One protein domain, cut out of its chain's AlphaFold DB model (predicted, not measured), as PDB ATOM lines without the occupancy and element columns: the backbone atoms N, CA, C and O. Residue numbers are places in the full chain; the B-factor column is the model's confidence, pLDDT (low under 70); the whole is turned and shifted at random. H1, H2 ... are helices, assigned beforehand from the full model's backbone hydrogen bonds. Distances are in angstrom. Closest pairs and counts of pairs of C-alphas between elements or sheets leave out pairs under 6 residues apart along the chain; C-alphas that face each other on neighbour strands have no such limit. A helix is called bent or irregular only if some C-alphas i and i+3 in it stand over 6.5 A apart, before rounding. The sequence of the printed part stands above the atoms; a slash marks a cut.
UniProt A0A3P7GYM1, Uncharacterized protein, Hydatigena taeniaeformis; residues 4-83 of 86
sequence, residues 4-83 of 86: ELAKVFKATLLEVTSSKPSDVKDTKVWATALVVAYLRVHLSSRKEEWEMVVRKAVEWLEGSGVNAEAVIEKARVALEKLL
ATOM      1  N   GLU A   4     -45.664  -3.393  58.033       91.06
ATOM      2  CA  GLU A   4     -46.508  -4.575  58.218       91.06
ATOM      3  C   GLU A   4     -45.749  -5.840  57.834       91.06
ATOM      4  O   GLU A   4     -45.789  -6.834  58.561       91.06
ATOM      5  N   LEU A   5     -44.966  -5.779  56.754       89.00
ATOM      6  CA  LEU A   5     -44.112  -6.887  56.336       89.00
ATOM      7  C   LEU A   5     -43.070  -7.236  57.411       89.00
ATOM      8  O   LEU A   5     -42.861  -8.409  57.720       89.00
ATOM      9  N   ALA A   6     -42.451  -6.222  58.021       92.31
ATOM     10  CA  ALA A   6     -41.498  -6.423  59.110       92.31
ATOM     11  C   ALA A   6     -42.152  -7.076  60.339       92.31
ATOM     12  O   ALA A   6     -41.610  -8.035  60.896       92.31
ATOM     13  N   LYS A   7     -43.370  -6.639  60.698       92.19
ATOM     14  CA  LYS A   7     -44.166  -7.246  61.778       92.19
ATOM     15  C   LYS A   7     -44.483  -8.716  61.501       92.19
ATOM     16  O   LYS A   7     -44.313  -9.539  62.400       92.19
ATOM     17  N   VAL A   8     -44.886  -9.066  60.274       91.94
ATOM     18  CA  VAL A   8     -45.154 -10.463  59.873       91.94
ATOM     19  C   VAL A   8     -43.912 -11.340  60.058       91.94
ATOM     20  O   VAL A   8     -44.021 -12.467  60.543       91.94
ATOM     21  N   PHE A   9     -42.729 -10.817  59.735       90.31
ATOM     22  CA  PHE A   9     -41.461 -11.538  59.881       90.31
ATOM     23  C   PHE A   9     -40.869 -11.494  61.287       90.31
ATOM     24  O   PHE A   9     -39.813 -12.077  61.501       90.31
ATOM     25  N   LYS A  10     -41.538 -10.842  62.248       90.44
ATOM     26  CA  LYS A  10     -41.025 -10.631  63.612       90.44
ATOM     27  C   LYS A  10     -39.621 -10.002  63.621       90.44
ATOM     28  O   LYS A  10     -38.826 -10.283  64.512       90.44
ATOM     29  N   ALA A  11     -39.345  -9.150  62.637       89.56
ATOM     30  CA  ALA A  11     -38.075  -8.461  62.447       89.56
ATOM     31  C   ALA A  11     -38.288  -6.941  62.440       89.56
ATOM     32  O   ALA A  11     -39.405  -6.439  62.297       89.56
ATOM     33  N   THR A  12     -37.208  -6.182  62.577       92.62
ATOM     34  CA  THR A  12     -37.236  -4.724  62.430       92.62
ATOM     35  C   THR A  12     -37.286  -4.317  60.957       92.62
ATOM     36  O   THR A  12     -36.783  -5.013  60.070       92.62
ATOM     37  N   LEU A  13     -37.834  -3.130  60.674       91.25
ATOM     38  CA  LEU A  13     -37.840  -2.570  59.318       91.25
ATOM     39  C   LEU A  13     -36.421  -2.451  58.732       91.25
ATOM     40  O   LEU A  13     -36.230  -2.631  57.526       91.25
ATOM     41  N   LEU A  14     -35.425  -2.175  59.582       92.12
ATOM     42  CA  LEU A  14     -34.023  -2.078  59.180       92.12
ATOM     43  C   LEU A  14     -33.473  -3.437  58.743       92.12
ATOM     44  O   LEU A  14     -32.850  -3.510  57.686       92.12
ATOM     45  N   GLU A  15     -33.733  -4.507  59.496       93.00
ATOM     46  CA  GLU A  15     -33.296  -5.866  59.143       93.00
ATOM     47  C   GLU A  15     -33.916  -6.326  57.821       93.00
ATOM     48  O   GLU A  15     -33.202  -6.781  56.925       93.00
ATOM     49  N   VAL A  16     -35.226  -6.121  57.639       92.75
ATOM     50  CA  VAL A  16     -35.905  -6.487  56.386       92.75
ATOM     51  C   VAL A  16     -35.385  -5.657  55.212       92.75
ATOM     52  O   VAL A  16     -35.151  -6.197  54.132       92.75
ATOM     53  N   THR A  17     -35.138  -4.359  55.401       93.00
ATOM     54  CA  THR A  17     -34.585  -3.504  54.337       93.00
ATOM     55  C   THR A  17     -33.150  -3.897  53.982       93.00
ATOM     56  O   THR A  17     -32.808  -3.967  52.802       93.00
ATOM     57  N   SER A  18     -32.336  -4.218  54.989       94.25
ATOM     58  CA  SER A  18     -30.932  -4.621  54.828       94.25
ATOM     59  C   SER A  18     -30.779  -6.021  54.235       94.25
ATOM     60  O   SER A  18     -29.736  -6.340  53.674       94.25
ATOM     61  N   SER A  19     -31.824  -6.852  54.306       94.69
ATOM     62  CA  SER A  19     -31.835  -8.179  53.680       94.69
ATOM     63  C   SER A  19     -31.822  -8.135  52.147       94.69
ATOM     64  O   SER A  19     -31.519  -9.147  51.517       94.69
ATOM     65  N   LYS A  20     -32.153  -6.983  51.541       96.25
ATOM     66  CA  LYS A  20     -32.266  -6.835  50.089       96.25
ATOM     67  C   LYS A  20     -30.906  -6.992  49.402       96.25
ATOM     68  O   LYS A  20     -30.024  -6.162  49.629       96.25
ATOM     69  N   PRO A  21     -30.755  -7.956  48.480       95.25
ATOM     70  CA  PRO A  21     -29.561  -8.070  47.657       95.25
ATOM     71  C   PRO A  21     -29.311  -6.797  46.835       95.25
ATOM     72  O   PRO A  21     -30.246  -6.110  46.406       95.25
ATOM     73  N   SER A  22     -28.043  -6.472  46.597       94.25
ATOM     74  CA  SER A  22     -27.646  -5.284  45.831       94.25
ATOM     75  C   SER A  22     -28.022  -5.374  44.348       94.25
ATOM     76  O   SER A  22     -28.282  -4.349  43.719       94.25
ATOM     77  N   ASP A  23     -28.105  -6.586  43.798       93.69
ATOM     78  CA  ASP A  23     -28.498  -6.857  42.414       93.69
ATOM     79  C   ASP A  23     -30.018  -6.776  42.184       93.69
ATOM     80  O   ASP A  23     -30.463  -6.611  41.048       93.69
ATOM     81  N   VAL A  24     -30.826  -6.795  43.251       95.06
ATOM     82  CA  VAL A  24     -32.270  -6.530  43.184       95.06
ATOM     83  C   VAL A  24     -32.514  -5.029  43.359       95.06
ATOM     84  O   VAL A  24     -32.540  -4.494  44.473       95.06
ATOM     85  N   LYS A  25     -32.673  -4.324  42.234       92.25
ATOM     86  CA  LYS A  25     -32.808  -2.856  42.208       92.25
ATOM     87  C   LYS A  25     -34.129  -2.371  42.803       92.25
ATOM     88  O   LYS A  25     -34.126  -1.455  43.622       92.25
ATOM     89  N   ASP A  26     -35.244  -2.986  42.412       95.50
ATOM     90  CA  ASP A  26     -36.573  -2.574  42.863       95.50
ATOM     91  C   ASP A  26     -36.915  -3.190  44.228       95.50
ATOM     92  O   ASP A  26     -36.864  -4.403  44.440       95.50
ATOM     93  N   THR A  27     -37.295  -2.330  45.171       95.19
ATOM     94  CA  THR A  27     -37.727  -2.751  46.506       95.19
ATOM     95  C   THR A  27     -39.057  -3.502  46.468       95.19
ATOM     96  O   THR A  27     -39.249  -4.395  47.289       95.19
ATOM     97  N   LYS A  28     -39.958  -3.196  45.523       96.19
ATOM     98  CA  LYS A  28     -41.227  -3.923  45.355       96.19
ATOM     99  C   LYS A  28     -40.978  -5.362  44.922       96.19
ATOM    100  O   LYS A  28     -41.537  -6.266  45.526       96.19
ATOM    101  N   VAL A  29     -40.066  -5.574  43.971       97.62
ATOM    102  CA  VAL A  29     -39.622  -6.916  43.556       97.62
ATOM    103  C   VAL A  29     -39.125  -7.718  44.760       97.62
ATOM    104  O   VAL A  29     -39.565  -8.846  44.972       97.62
ATOM    105  N   TRP A  30     -38.260  -7.125  45.591       97.75
ATOM    106  CA  TRP A  30     -37.754  -7.809  46.784       97.75
ATOM    107  C   TRP A  30     -38.843  -8.093  47.826       97.75
ATOM    108  O   TRP A  30     -38.926  -9.206  48.340       97.75
ATOM    109  N   ALA A  31     -39.706  -7.115  48.113       97.00
ATOM    110  CA  ALA A  31     -40.806  -7.275  49.062       97.00
ATOM    111  C   ALA A  31     -41.774  -8.385  48.626       97.00
ATOM    112  O   ALA A  31     -42.118  -9.258  49.421       97.00
ATOM    113  N   THR A  32     -42.167  -8.399  47.350       97.81
ATOM    114  CA  THR A  32     -43.040  -9.433  46.785       97.81
ATOM    115  C   THR A  32     -42.384 -10.810  46.852       97.81
ATOM    116  O   THR A  32     -43.037 -11.770  47.257       97.81
ATOM    117  N   ALA A  33     -41.092 -10.920  46.534       98.12
ATOM    118  CA  ALA A  33     -40.364 -12.181  46.643       98.12
ATOM    119  C   ALA A  33     -40.301 -12.705  48.090       98.12
ATOM    120  O   ALA A  33     -40.506 -13.898  48.310       98.12
ATOM    121  N   LEU A  34     -40.091 -11.824  49.078       97.31
ATOM    122  CA  LEU A  34     -40.137 -12.174  50.504       97.31
ATOM    123  C   LEU A  34     -41.512 -12.703  50.926       97.31
ATOM    124  O   LEU A  34     -41.588 -13.730  51.599       97.31
ATOM    125  N   VAL A  35     -42.598 -12.050  50.503       97.19
ATOM    126  CA  VAL A  35     -43.966 -12.512  50.790       97.19
ATOM    127  C   VAL A  35     -44.226 -13.880  50.159       97.19
ATOM    128  O   VAL A  35     -44.730 -14.780  50.830       97.19
ATOM    129  N   VAL A  36     -43.846 -14.074  48.892       98.19
ATOM    130  CA  VAL A  36     -44.010 -15.364  48.205       98.19
ATOM    131  C   VAL A  36     -43.218 -16.467  48.914       98.19
ATOM    132  O   VAL A  36     -43.761 -17.546  49.158       98.19
ATOM    133  N   ALA A  37     -41.964 -16.200  49.289       97.19
ATOM    134  CA  ALA A  37     -41.142 -17.146  50.039       97.19
ATOM    135  C   ALA A  37     -41.776 -17.495  51.395       97.19
ATOM    136  O   ALA A  37     -41.860 -18.672  51.748       97.19
ATOM    137  N   TYR A  38     -42.289 -16.500  52.120       95.88
ATOM    138  CA  TYR A  38     -42.974 -16.703  53.393       95.88
ATOM    139  C   TYR A  38     -44.218 -17.584  53.257       95.88
ATOM    140  O   TYR A  38     -44.356 -18.551  54.007       95.88
ATOM    141  N   LEU A  39     -45.082 -17.312  52.276       96.75
ATOM    142  CA  LEU A  39     -46.282 -18.116  52.024       96.75
ATOM    143  C   LEU A  39     -45.919 -19.573  51.722       96.75
ATOM    144  O   LEU A  39     -46.447 -20.492  52.352       96.75
ATOM    145  N   ARG A  40     -44.948 -19.784  50.822       96.56
ATOM    146  CA  ARG A  40     -44.473 -21.120  50.435       96.56
ATOM    147  C   ARG A  40     -43.849 -21.892  51.602       96.56
ATOM    148  O   ARG A  40     -43.978 -23.112  51.642       96.56
ATOM    149  N   VAL A  41     -43.168 -21.215  52.529       95.06
ATOM    150  CA  VAL A  41     -42.418 -21.862  53.617       95.06
ATOM    151  C   VAL A  41     -43.227 -22.013  54.904       95.06
ATOM    152  O   VAL A  41     -43.270 -23.106  55.463       95.06
ATOM    153  N   HIS A  42     -43.837 -20.935  55.391       93.56
ATOM    154  CA  HIS A  42     -44.461 -20.886  56.718       93.56
ATOM    155  C   HIS A  42     -45.976 -21.099  56.681       93.56
ATOM    156  O   HIS A  42     -46.570 -21.398  57.715       93.56
ATOM    157  N   LEU A  43     -46.606 -20.963  55.512       94.25
ATOM    158  CA  LEU A  43     -48.049 -21.144  55.330       94.25
ATOM    159  C   LEU A  43     -48.378 -22.224  54.291       94.25
ATOM    160  O   LEU A  43     -49.478 -22.243  53.743       94.25
ATOM    161  N   SER A  44     -47.459 -23.165  54.060       95.19
ATOM    162  CA  SER A  44     -47.629 -24.281  53.118       95.19
ATOM    163  C   SER A  44     -48.873 -25.134  53.386       95.19
ATOM    164  O   SER A  44     -49.504 -25.594  52.440       95.19
ATOM    165  N   SER A  45     -49.281 -25.291  54.649       96.69
ATOM    166  CA  SER A  45     -50.502 -26.023  55.027       96.69
ATOM    167  C   SER A  45     -51.803 -25.337  54.600       96.69
ATOM    168  O   SER A  45     -52.837 -25.990  54.538       96.69
ATOM    169  N   ARG A  46     -51.757 -24.036  54.288       96.19
ATOM    170  CA  ARG A  46     -52.894 -23.212  53.844       96.19
ATOM    171  C   ARG A  46     -52.797 -22.838  52.365       96.19
ATOM    172  O   ARG A  46     -53.323 -21.816  51.942       96.19
ATOM    173  N   LYS A  47     -52.091 -23.652  51.574       96.50
ATOM    174  CA  LYS A  47     -51.768 -23.362  50.171       96.50
ATOM    175  C   LYS A  47     -52.981 -22.953  49.333       96.50
ATOM    176  O   LYS A  47     -52.884 -21.990  48.576       96.50
ATOM    177  N   GLU A  48     -54.110 -23.634  49.496       97.62
ATOM    178  CA  GLU A  48     -55.341 -23.352  48.743       97.62
ATOM    179  C   GLU A  48     -55.846 -21.910  48.934       97.62
ATOM    180  O   GLU A  48     -56.406 -21.329  48.006       97.62
ATOM    181  N   GLU A  49     -55.582 -21.295  50.092       97.75
ATOM    182  CA  GLU A  49     -56.006 -19.924  50.406       97.75
ATOM    183  C   GLU A  49     -55.197 -18.865  49.641       97.75
ATOM    184  O   GLU A  49     -55.703 -17.776  49.369       97.75
ATOM    185  N   TRP A  50     -53.939 -19.155  49.287       97.69
ATOM    186  CA  TRP A  50     -53.010 -18.150  48.754       97.69
ATOM    187  C   TRP A  50     -52.365 -18.505  47.411       97.69
ATOM    188  O   TRP A  50     -51.720 -17.644  46.808       97.69
ATOM    189  N   GLU A  51     -52.518 -19.728  46.896       98.12
ATOM    190  CA  GLU A  51     -51.818 -20.179  45.682       98.12
ATOM    191  C   GLU A  51     -52.109 -19.290  44.470       98.12
ATOM    192  O   GLU A  51     -51.192 -18.943  43.723       98.12
ATOM    193  N   MET A  52     -53.358 -18.844  44.298       98.31
ATOM    194  CA  MET A  52     -53.710 -17.926  43.210       98.31
ATOM    195  C   MET A  52     -53.005 -16.569  43.337       98.31
ATOM    196  O   MET A  52     -52.583 -16.008  42.322       98.31
ATOM    197  N   VAL A  53     -52.830 -16.068  44.563       98.06
ATOM    198  CA  VAL A  53     -52.103 -14.820  44.841       98.06
ATOM    199  C   VAL A  53     -50.621 -14.996  44.517       98.06
ATOM    200  O   VAL A  53     -50.047 -14.163  43.820       98.06
ATOM    201  N   VAL A  54     -50.013 -16.111  44.939       98.38
ATOM    202  CA  VAL A  54     -48.611 -16.423  44.615       98.38
ATOM    203  C   VAL A  54     -48.405 -16.566  43.114       98.38
ATOM    204  O   VAL A  54     -47.445 -16.005  42.595       98.38
ATOM    205  N   ARG A  55     -49.307 -17.239  42.389       98.50
ATOM    206  CA  ARG A  55     -49.203 -17.358  40.928       98.50
ATOM    207  C   ARG A  55     -49.192 -15.984  40.255       98.50
ATOM    208  O   ARG A  55     -48.326 -15.721  39.429       98.50
ATOM    209  N   LYS A  56     -50.093 -15.083  40.655       98.62
ATOM    210  CA  LYS A  56     -50.144 -13.712  40.118       98.62
ATOM    211  C   LYS A  56     -48.919 -12.881  40.491       98.62
ATOM    212  O   LYS A  56     -48.436 -12.111  39.667       98.62
ATOM    213  N   ALA A  57     -48.398 -13.052  41.701       98.62
ATOM    214  CA  ALA A  57     -47.172 -12.393  42.133       98.62
ATOM    215  C   ALA A  57     -45.949 -12.870  41.331       98.62
ATOM    216  O   ALA A  57     -45.128 -12.047  40.940       98.62
ATOM    217  N   VAL A  58     -45.846 -14.173  41.048       98.56
ATOM    218  CA  VAL A  58     -44.776 -14.745  40.212       98.56
ATOM    219  C   VAL A  58     -44.868 -14.219  38.778       98.56
ATOM    220  O   VAL A  58     -43.876 -13.700  38.277       98.56
ATOM    221  N   GLU A  59     -46.057 -14.243  38.164       98.56
ATOM    222  CA  GLU A  59     -46.293 -13.650  36.833       98.56
ATOM    223  C   GLU A  59     -45.872 -12.165  36.793       98.56
ATOM    224  O   GLU A  59     -45.220 -11.710  35.853       98.56
ATOM    225  N   TRP A  60     -46.202 -11.396  37.838       98.62
ATOM    226  CA  TRP A  60     -45.812  -9.988  37.945       98.62
ATOM    227  C   TRP A  60     -44.293  -9.795  38.102       98.62
ATOM    228  O   TRP A  60     -43.727  -8.869  37.515       98.62
ATOM    229  N   LEU A  61     -43.617 -10.665  38.860       98.38
ATOM    230  CA  LEU A  61     -42.159 -10.636  39.015       98.38
ATOM    231  C   LEU A  61     -41.452 -10.904  37.681       98.38
ATOM    232  O   LEU A  61     -40.531 -10.171  37.327       98.38
ATOM    233  N   GLU A  62     -41.907 -11.894  36.913       97.50
ATOM    234  CA  GLU A  62     -41.370 -12.169  35.573       97.50
ATOM    235  C   GLU A  62     -41.561 -10.966  34.639       97.50
ATOM    236  O   GLU A  62     -40.616 -10.526  33.979       97.50
ATOM    237  N   GLY A  63     -42.749 -10.353  34.663       97.50
ATOM    238  CA  GLY A  63     -43.039  -9.116  33.928       97.50
ATOM    239  C   GLY A  63     -42.213  -7.902  34.375       97.50
ATOM    240  O   GLY A  63     -42.088  -6.936  33.625       97.50
ATOM    241  N   SER A  64     -41.604  -7.955  35.564       95.25
ATOM    242  CA  SER A  64     -40.710  -6.914  36.092       95.25
ATOM    243  C   SER A  64     -39.259  -7.060  35.605       95.25
ATOM    244  O   SER A  64     -38.380  -6.318  36.049       95.25
ATOM    245  N   GLY A  65     -38.984  -8.006  34.699       94.69
ATOM    246  CA  GLY A  65     -37.664  -8.198  34.089       94.69
ATOM    247  C   GLY A  65     -36.663  -8.935  34.979       94.69
ATOM    248  O   GLY A  65     -35.456  -8.832  34.755       94.69
ATOM    249  N   VAL A  66     -37.140  -9.672  35.988       96.25
ATOM    250  CA  VAL A  66     -36.307 -10.535  36.835       96.25
ATOM    251  C   VAL A  66     -36.651 -12.004  36.621       96.25
ATOM    252  O   VAL A  66     -37.763 -12.352  36.238       96.25
ATOM    253  N   ASN A  67     -35.706 -12.894  36.923       97.44
ATOM    254  CA  ASN A  67     -36.027 -14.307  37.086       97.44
ATOM    255  C   ASN A  67     -36.733 -14.485  38.440       97.44
ATOM    256  O   ASN A  67     -36.084 -14.404  39.488       97.44
ATOM    257  N   ALA A  68     -38.054 -14.677  38.409       97.75
ATOM    258  CA  ALA A  68     -38.886 -14.715  39.607       97.75
ATOM    259  C   ALA A  68     -38.421 -15.785  40.601       97.75
ATOM    260  O   ALA A  68     -38.161 -15.463  41.758       97.75
ATOM    261  N   GLU A  69     -38.235 -17.028  40.153       98.00
ATOM    262  CA  GLU A  69     -37.810 -18.127  41.029       98.00
ATOM    263  C   GLU A  69     -36.409 -17.895  41.616       98.00
ATOM    264  O   GLU A  69     -36.189 -18.151  42.798       98.00
ATOM    265  N   ALA A  70     -35.476 -17.308  40.858       98.06
ATOM    266  CA  ALA A  70     -34.152 -16.970  41.382       98.06
ATOM    267  C   ALA A  70     -34.203 -15.892  42.482       98.06
ATOM    268  O   ALA A  70     -33.460 -15.966  43.463       98.06
ATOM    269  N   VAL A  71     -35.066 -14.879  42.339       98.12
ATOM    270  CA  VAL A  71     -35.237 -13.839  43.371       98.12
ATOM    271  C   VAL A  71     -36.005 -14.385  44.578       98.12
ATOM    272  O   VAL A  71     -35.642 -14.071  45.711       98.12
ATOM    273  N   ILE A  72     -37.010 -15.240  44.362       98.44
ATOM    274  CA  ILE A  72     -37.747 -15.920  45.436       98.44
ATOM    275  C   ILE A  72     -36.817 -16.829  46.239       98.44
ATOM    276  O   ILE A  72     -36.903 -16.842  47.464       98.44
ATOM    277  N   GLU A  73     -35.884 -17.533  45.597       98.12
ATOM    278  CA  GLU A  73     -34.918 -18.370  46.311       98.12
ATOM    279  C   GLU A  73     -33.962 -17.534  47.173       98.12
ATOM    280  O   GLU A  73     -33.734 -17.851  48.341       98.12
ATOM    281  N   LYS A  74     -33.472 -16.395  46.660       97.88
ATOM    282  CA  LYS A  74     -32.708 -15.437  47.482       97.88
ATOM    283  C   LYS A  74     -33.525 -14.953  48.679       97.88
ATOM    284  O   LYS A  74     -32.999 -14.865  49.787       97.88
ATOM    285  N   ALA A  75     -34.805 -14.657  48.460       97.31
ATOM    286  CA  ALA A  75     -35.718 -14.229  49.511       97.31
ATOM    287  C   ALA A  75     -35.956 -15.332  50.549       97.31
ATOM    288  O   ALA A  75     -35.960 -15.045  51.742       97.31
ATOM    289  N   ARG A  76     -36.060 -16.597  50.127       96.56
ATOM    290  CA  ARG A  76     -36.164 -17.764  51.010       96.56
ATOM    291  C   ARG A  76     -34.948 -17.885  51.932       96.56
ATOM    292  O   ARG A  76     -35.122 -18.043  53.135       96.56
ATOM    293  N   VAL A  77     -33.737 -17.753  51.387       95.88
ATOM    294  CA  VAL A  77     -32.484 -17.786  52.167       95.88
ATOM    295  C   VAL A  77     -32.382 -16.596  53.126       95.88
ATOM    296  O   VAL A  77     -31.943 -16.744  54.265       95.88
ATOM    297  N   ALA A  78     -32.791 -15.401  52.694       94.62
ATOM    298  CA  ALA A  78     -32.845 -14.237  53.577       94.62
ATOM    299  C   ALA A  78     -33.862 -14.438  54.715       94.62
ATOM    300  O   ALA A  78     -33.575 -14.098  55.863       94.62
ATOM    301  N   LEU A  79     -35.016 -15.033  54.405       93.50
ATOM    302  CA  LEU A  79     -36.083 -15.291  55.364       93.50
ATOM    303  C   LEU A  79     -35.645 -16.248  56.475       93.50
ATOM    304  O   LEU A  79     -36.014 -16.013  57.612       93.50
ATOM    305  N   GLU A  80     -34.802 -17.250  56.204       91.44
ATOM    306  CA  GLU A  80     -34.260 -18.139  57.253       91.44
ATOM    307  C   GLU A  80     -33.499 -17.384  58.352       91.44
ATOM    308  O   GLU A  80     -33.500 -17.804  59.508       91.44
ATOM    309  N   LYS A  81     -32.863 -16.258  58.004       89.19
ATOM    310  CA  LYS A  81     -32.148 -15.403  58.962       89.19
ATOM    311  C   LYS A  81     -33.089 -14.476  59.725       89.19
ATOM    312  O   LYS A  81     -32.830 -14.179  60.884       89.19
ATOM    313  N   LEU A  82     -34.146 -14.005  59.062       89.62
ATOM    314  CA  LEU A  82     -35.140 -13.096  59.645       89.62
ATOM    315  C   LEU A  82     -36.147 -13.842  60.530       89.62
ATOM    316  O   LEU A  82     -36.592 -13.319  61.544       89.62
ATOM    317  N   LEU A  83     -36.499 -15.063  60.138       87.81
ATOM    318  CA  LEU A  83     -37.513 -15.897  60.760       87.81
ATOM    319  C   LEU A  83     -37.095 -17.376  60.651       87.81
ATOM    320  O   LEU A  83     -37.526 -18.081  59.732       87.81
TER     321      LEU A  83
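What this domain is: This is residues 4 to 83 of the 86 residues of an uncharacterized protein of Hydatigena taeniaeformis (UniProt A0A3P7GYM1). Helix H3 runs through the middle, with the longer H4 folded back beside it as a helical hairpin and H5 crossing it; the far end of H4 meets the beginning of H5. Two short helices, H1 and H2, lie on the side away from H4. The printed part has 80 residues with five named helices, H1 to H5 in chain order, and no named strand; its class is all helix. It is compact, with a radius of gyration of the C-alphas of 11.9 A and spans of 31 by 29 by 19 A.

How they stand to each other: H1, residues 4 to 8, and H2, residues 13 to 18, are close but not clearly touching, the C-alphas of Ala 6 and Leu 13 being closest at 5.3 A. H3, residues 27 to 42, and H2 are near each other. H4, residues 44 to 63, touches H3 at a shallow tilt of 25 degrees, opposite ways, closest at the C-alphas of Val 36 and Val 54, 5.9 A. H5, residues 68 to 82, touches H3 only just about perpendicular at 70.3 degrees, closest at the C-alphas of Ala 33 and Ile 72, 4.7 A. Residues 58 to 62 of H4 touch residues 68 to 69 of H5, closest at the C-alphas of Leu 61 and Ala 68, 5.3 A. H1 and H4 are apart. In H1, H2 and H3 every O i to N i+4 pair is within hydrogen-bond range; H4 has 11 of 16, H5 10 of 11.

Where its parts are: H1 begins at C-alpha 4 (-46.508, -4.575, 58.218). H3 spans 21.9 A, H4 24.9 A and H5 20.4 A, ending at C-alpha 82 (-35.140, -13.096, 59.645). H4 is irregular, C-alphas 45 and 48 being 8.4 A apart, with a kink of 77 degrees near residue 51.

The domain as a whole: The C-alphas of Ser 22 and Glu 48 are farthest apart, 33.2 A. The printed part has no cut, no link is long, and no printed residue is under 70 in pLDDT.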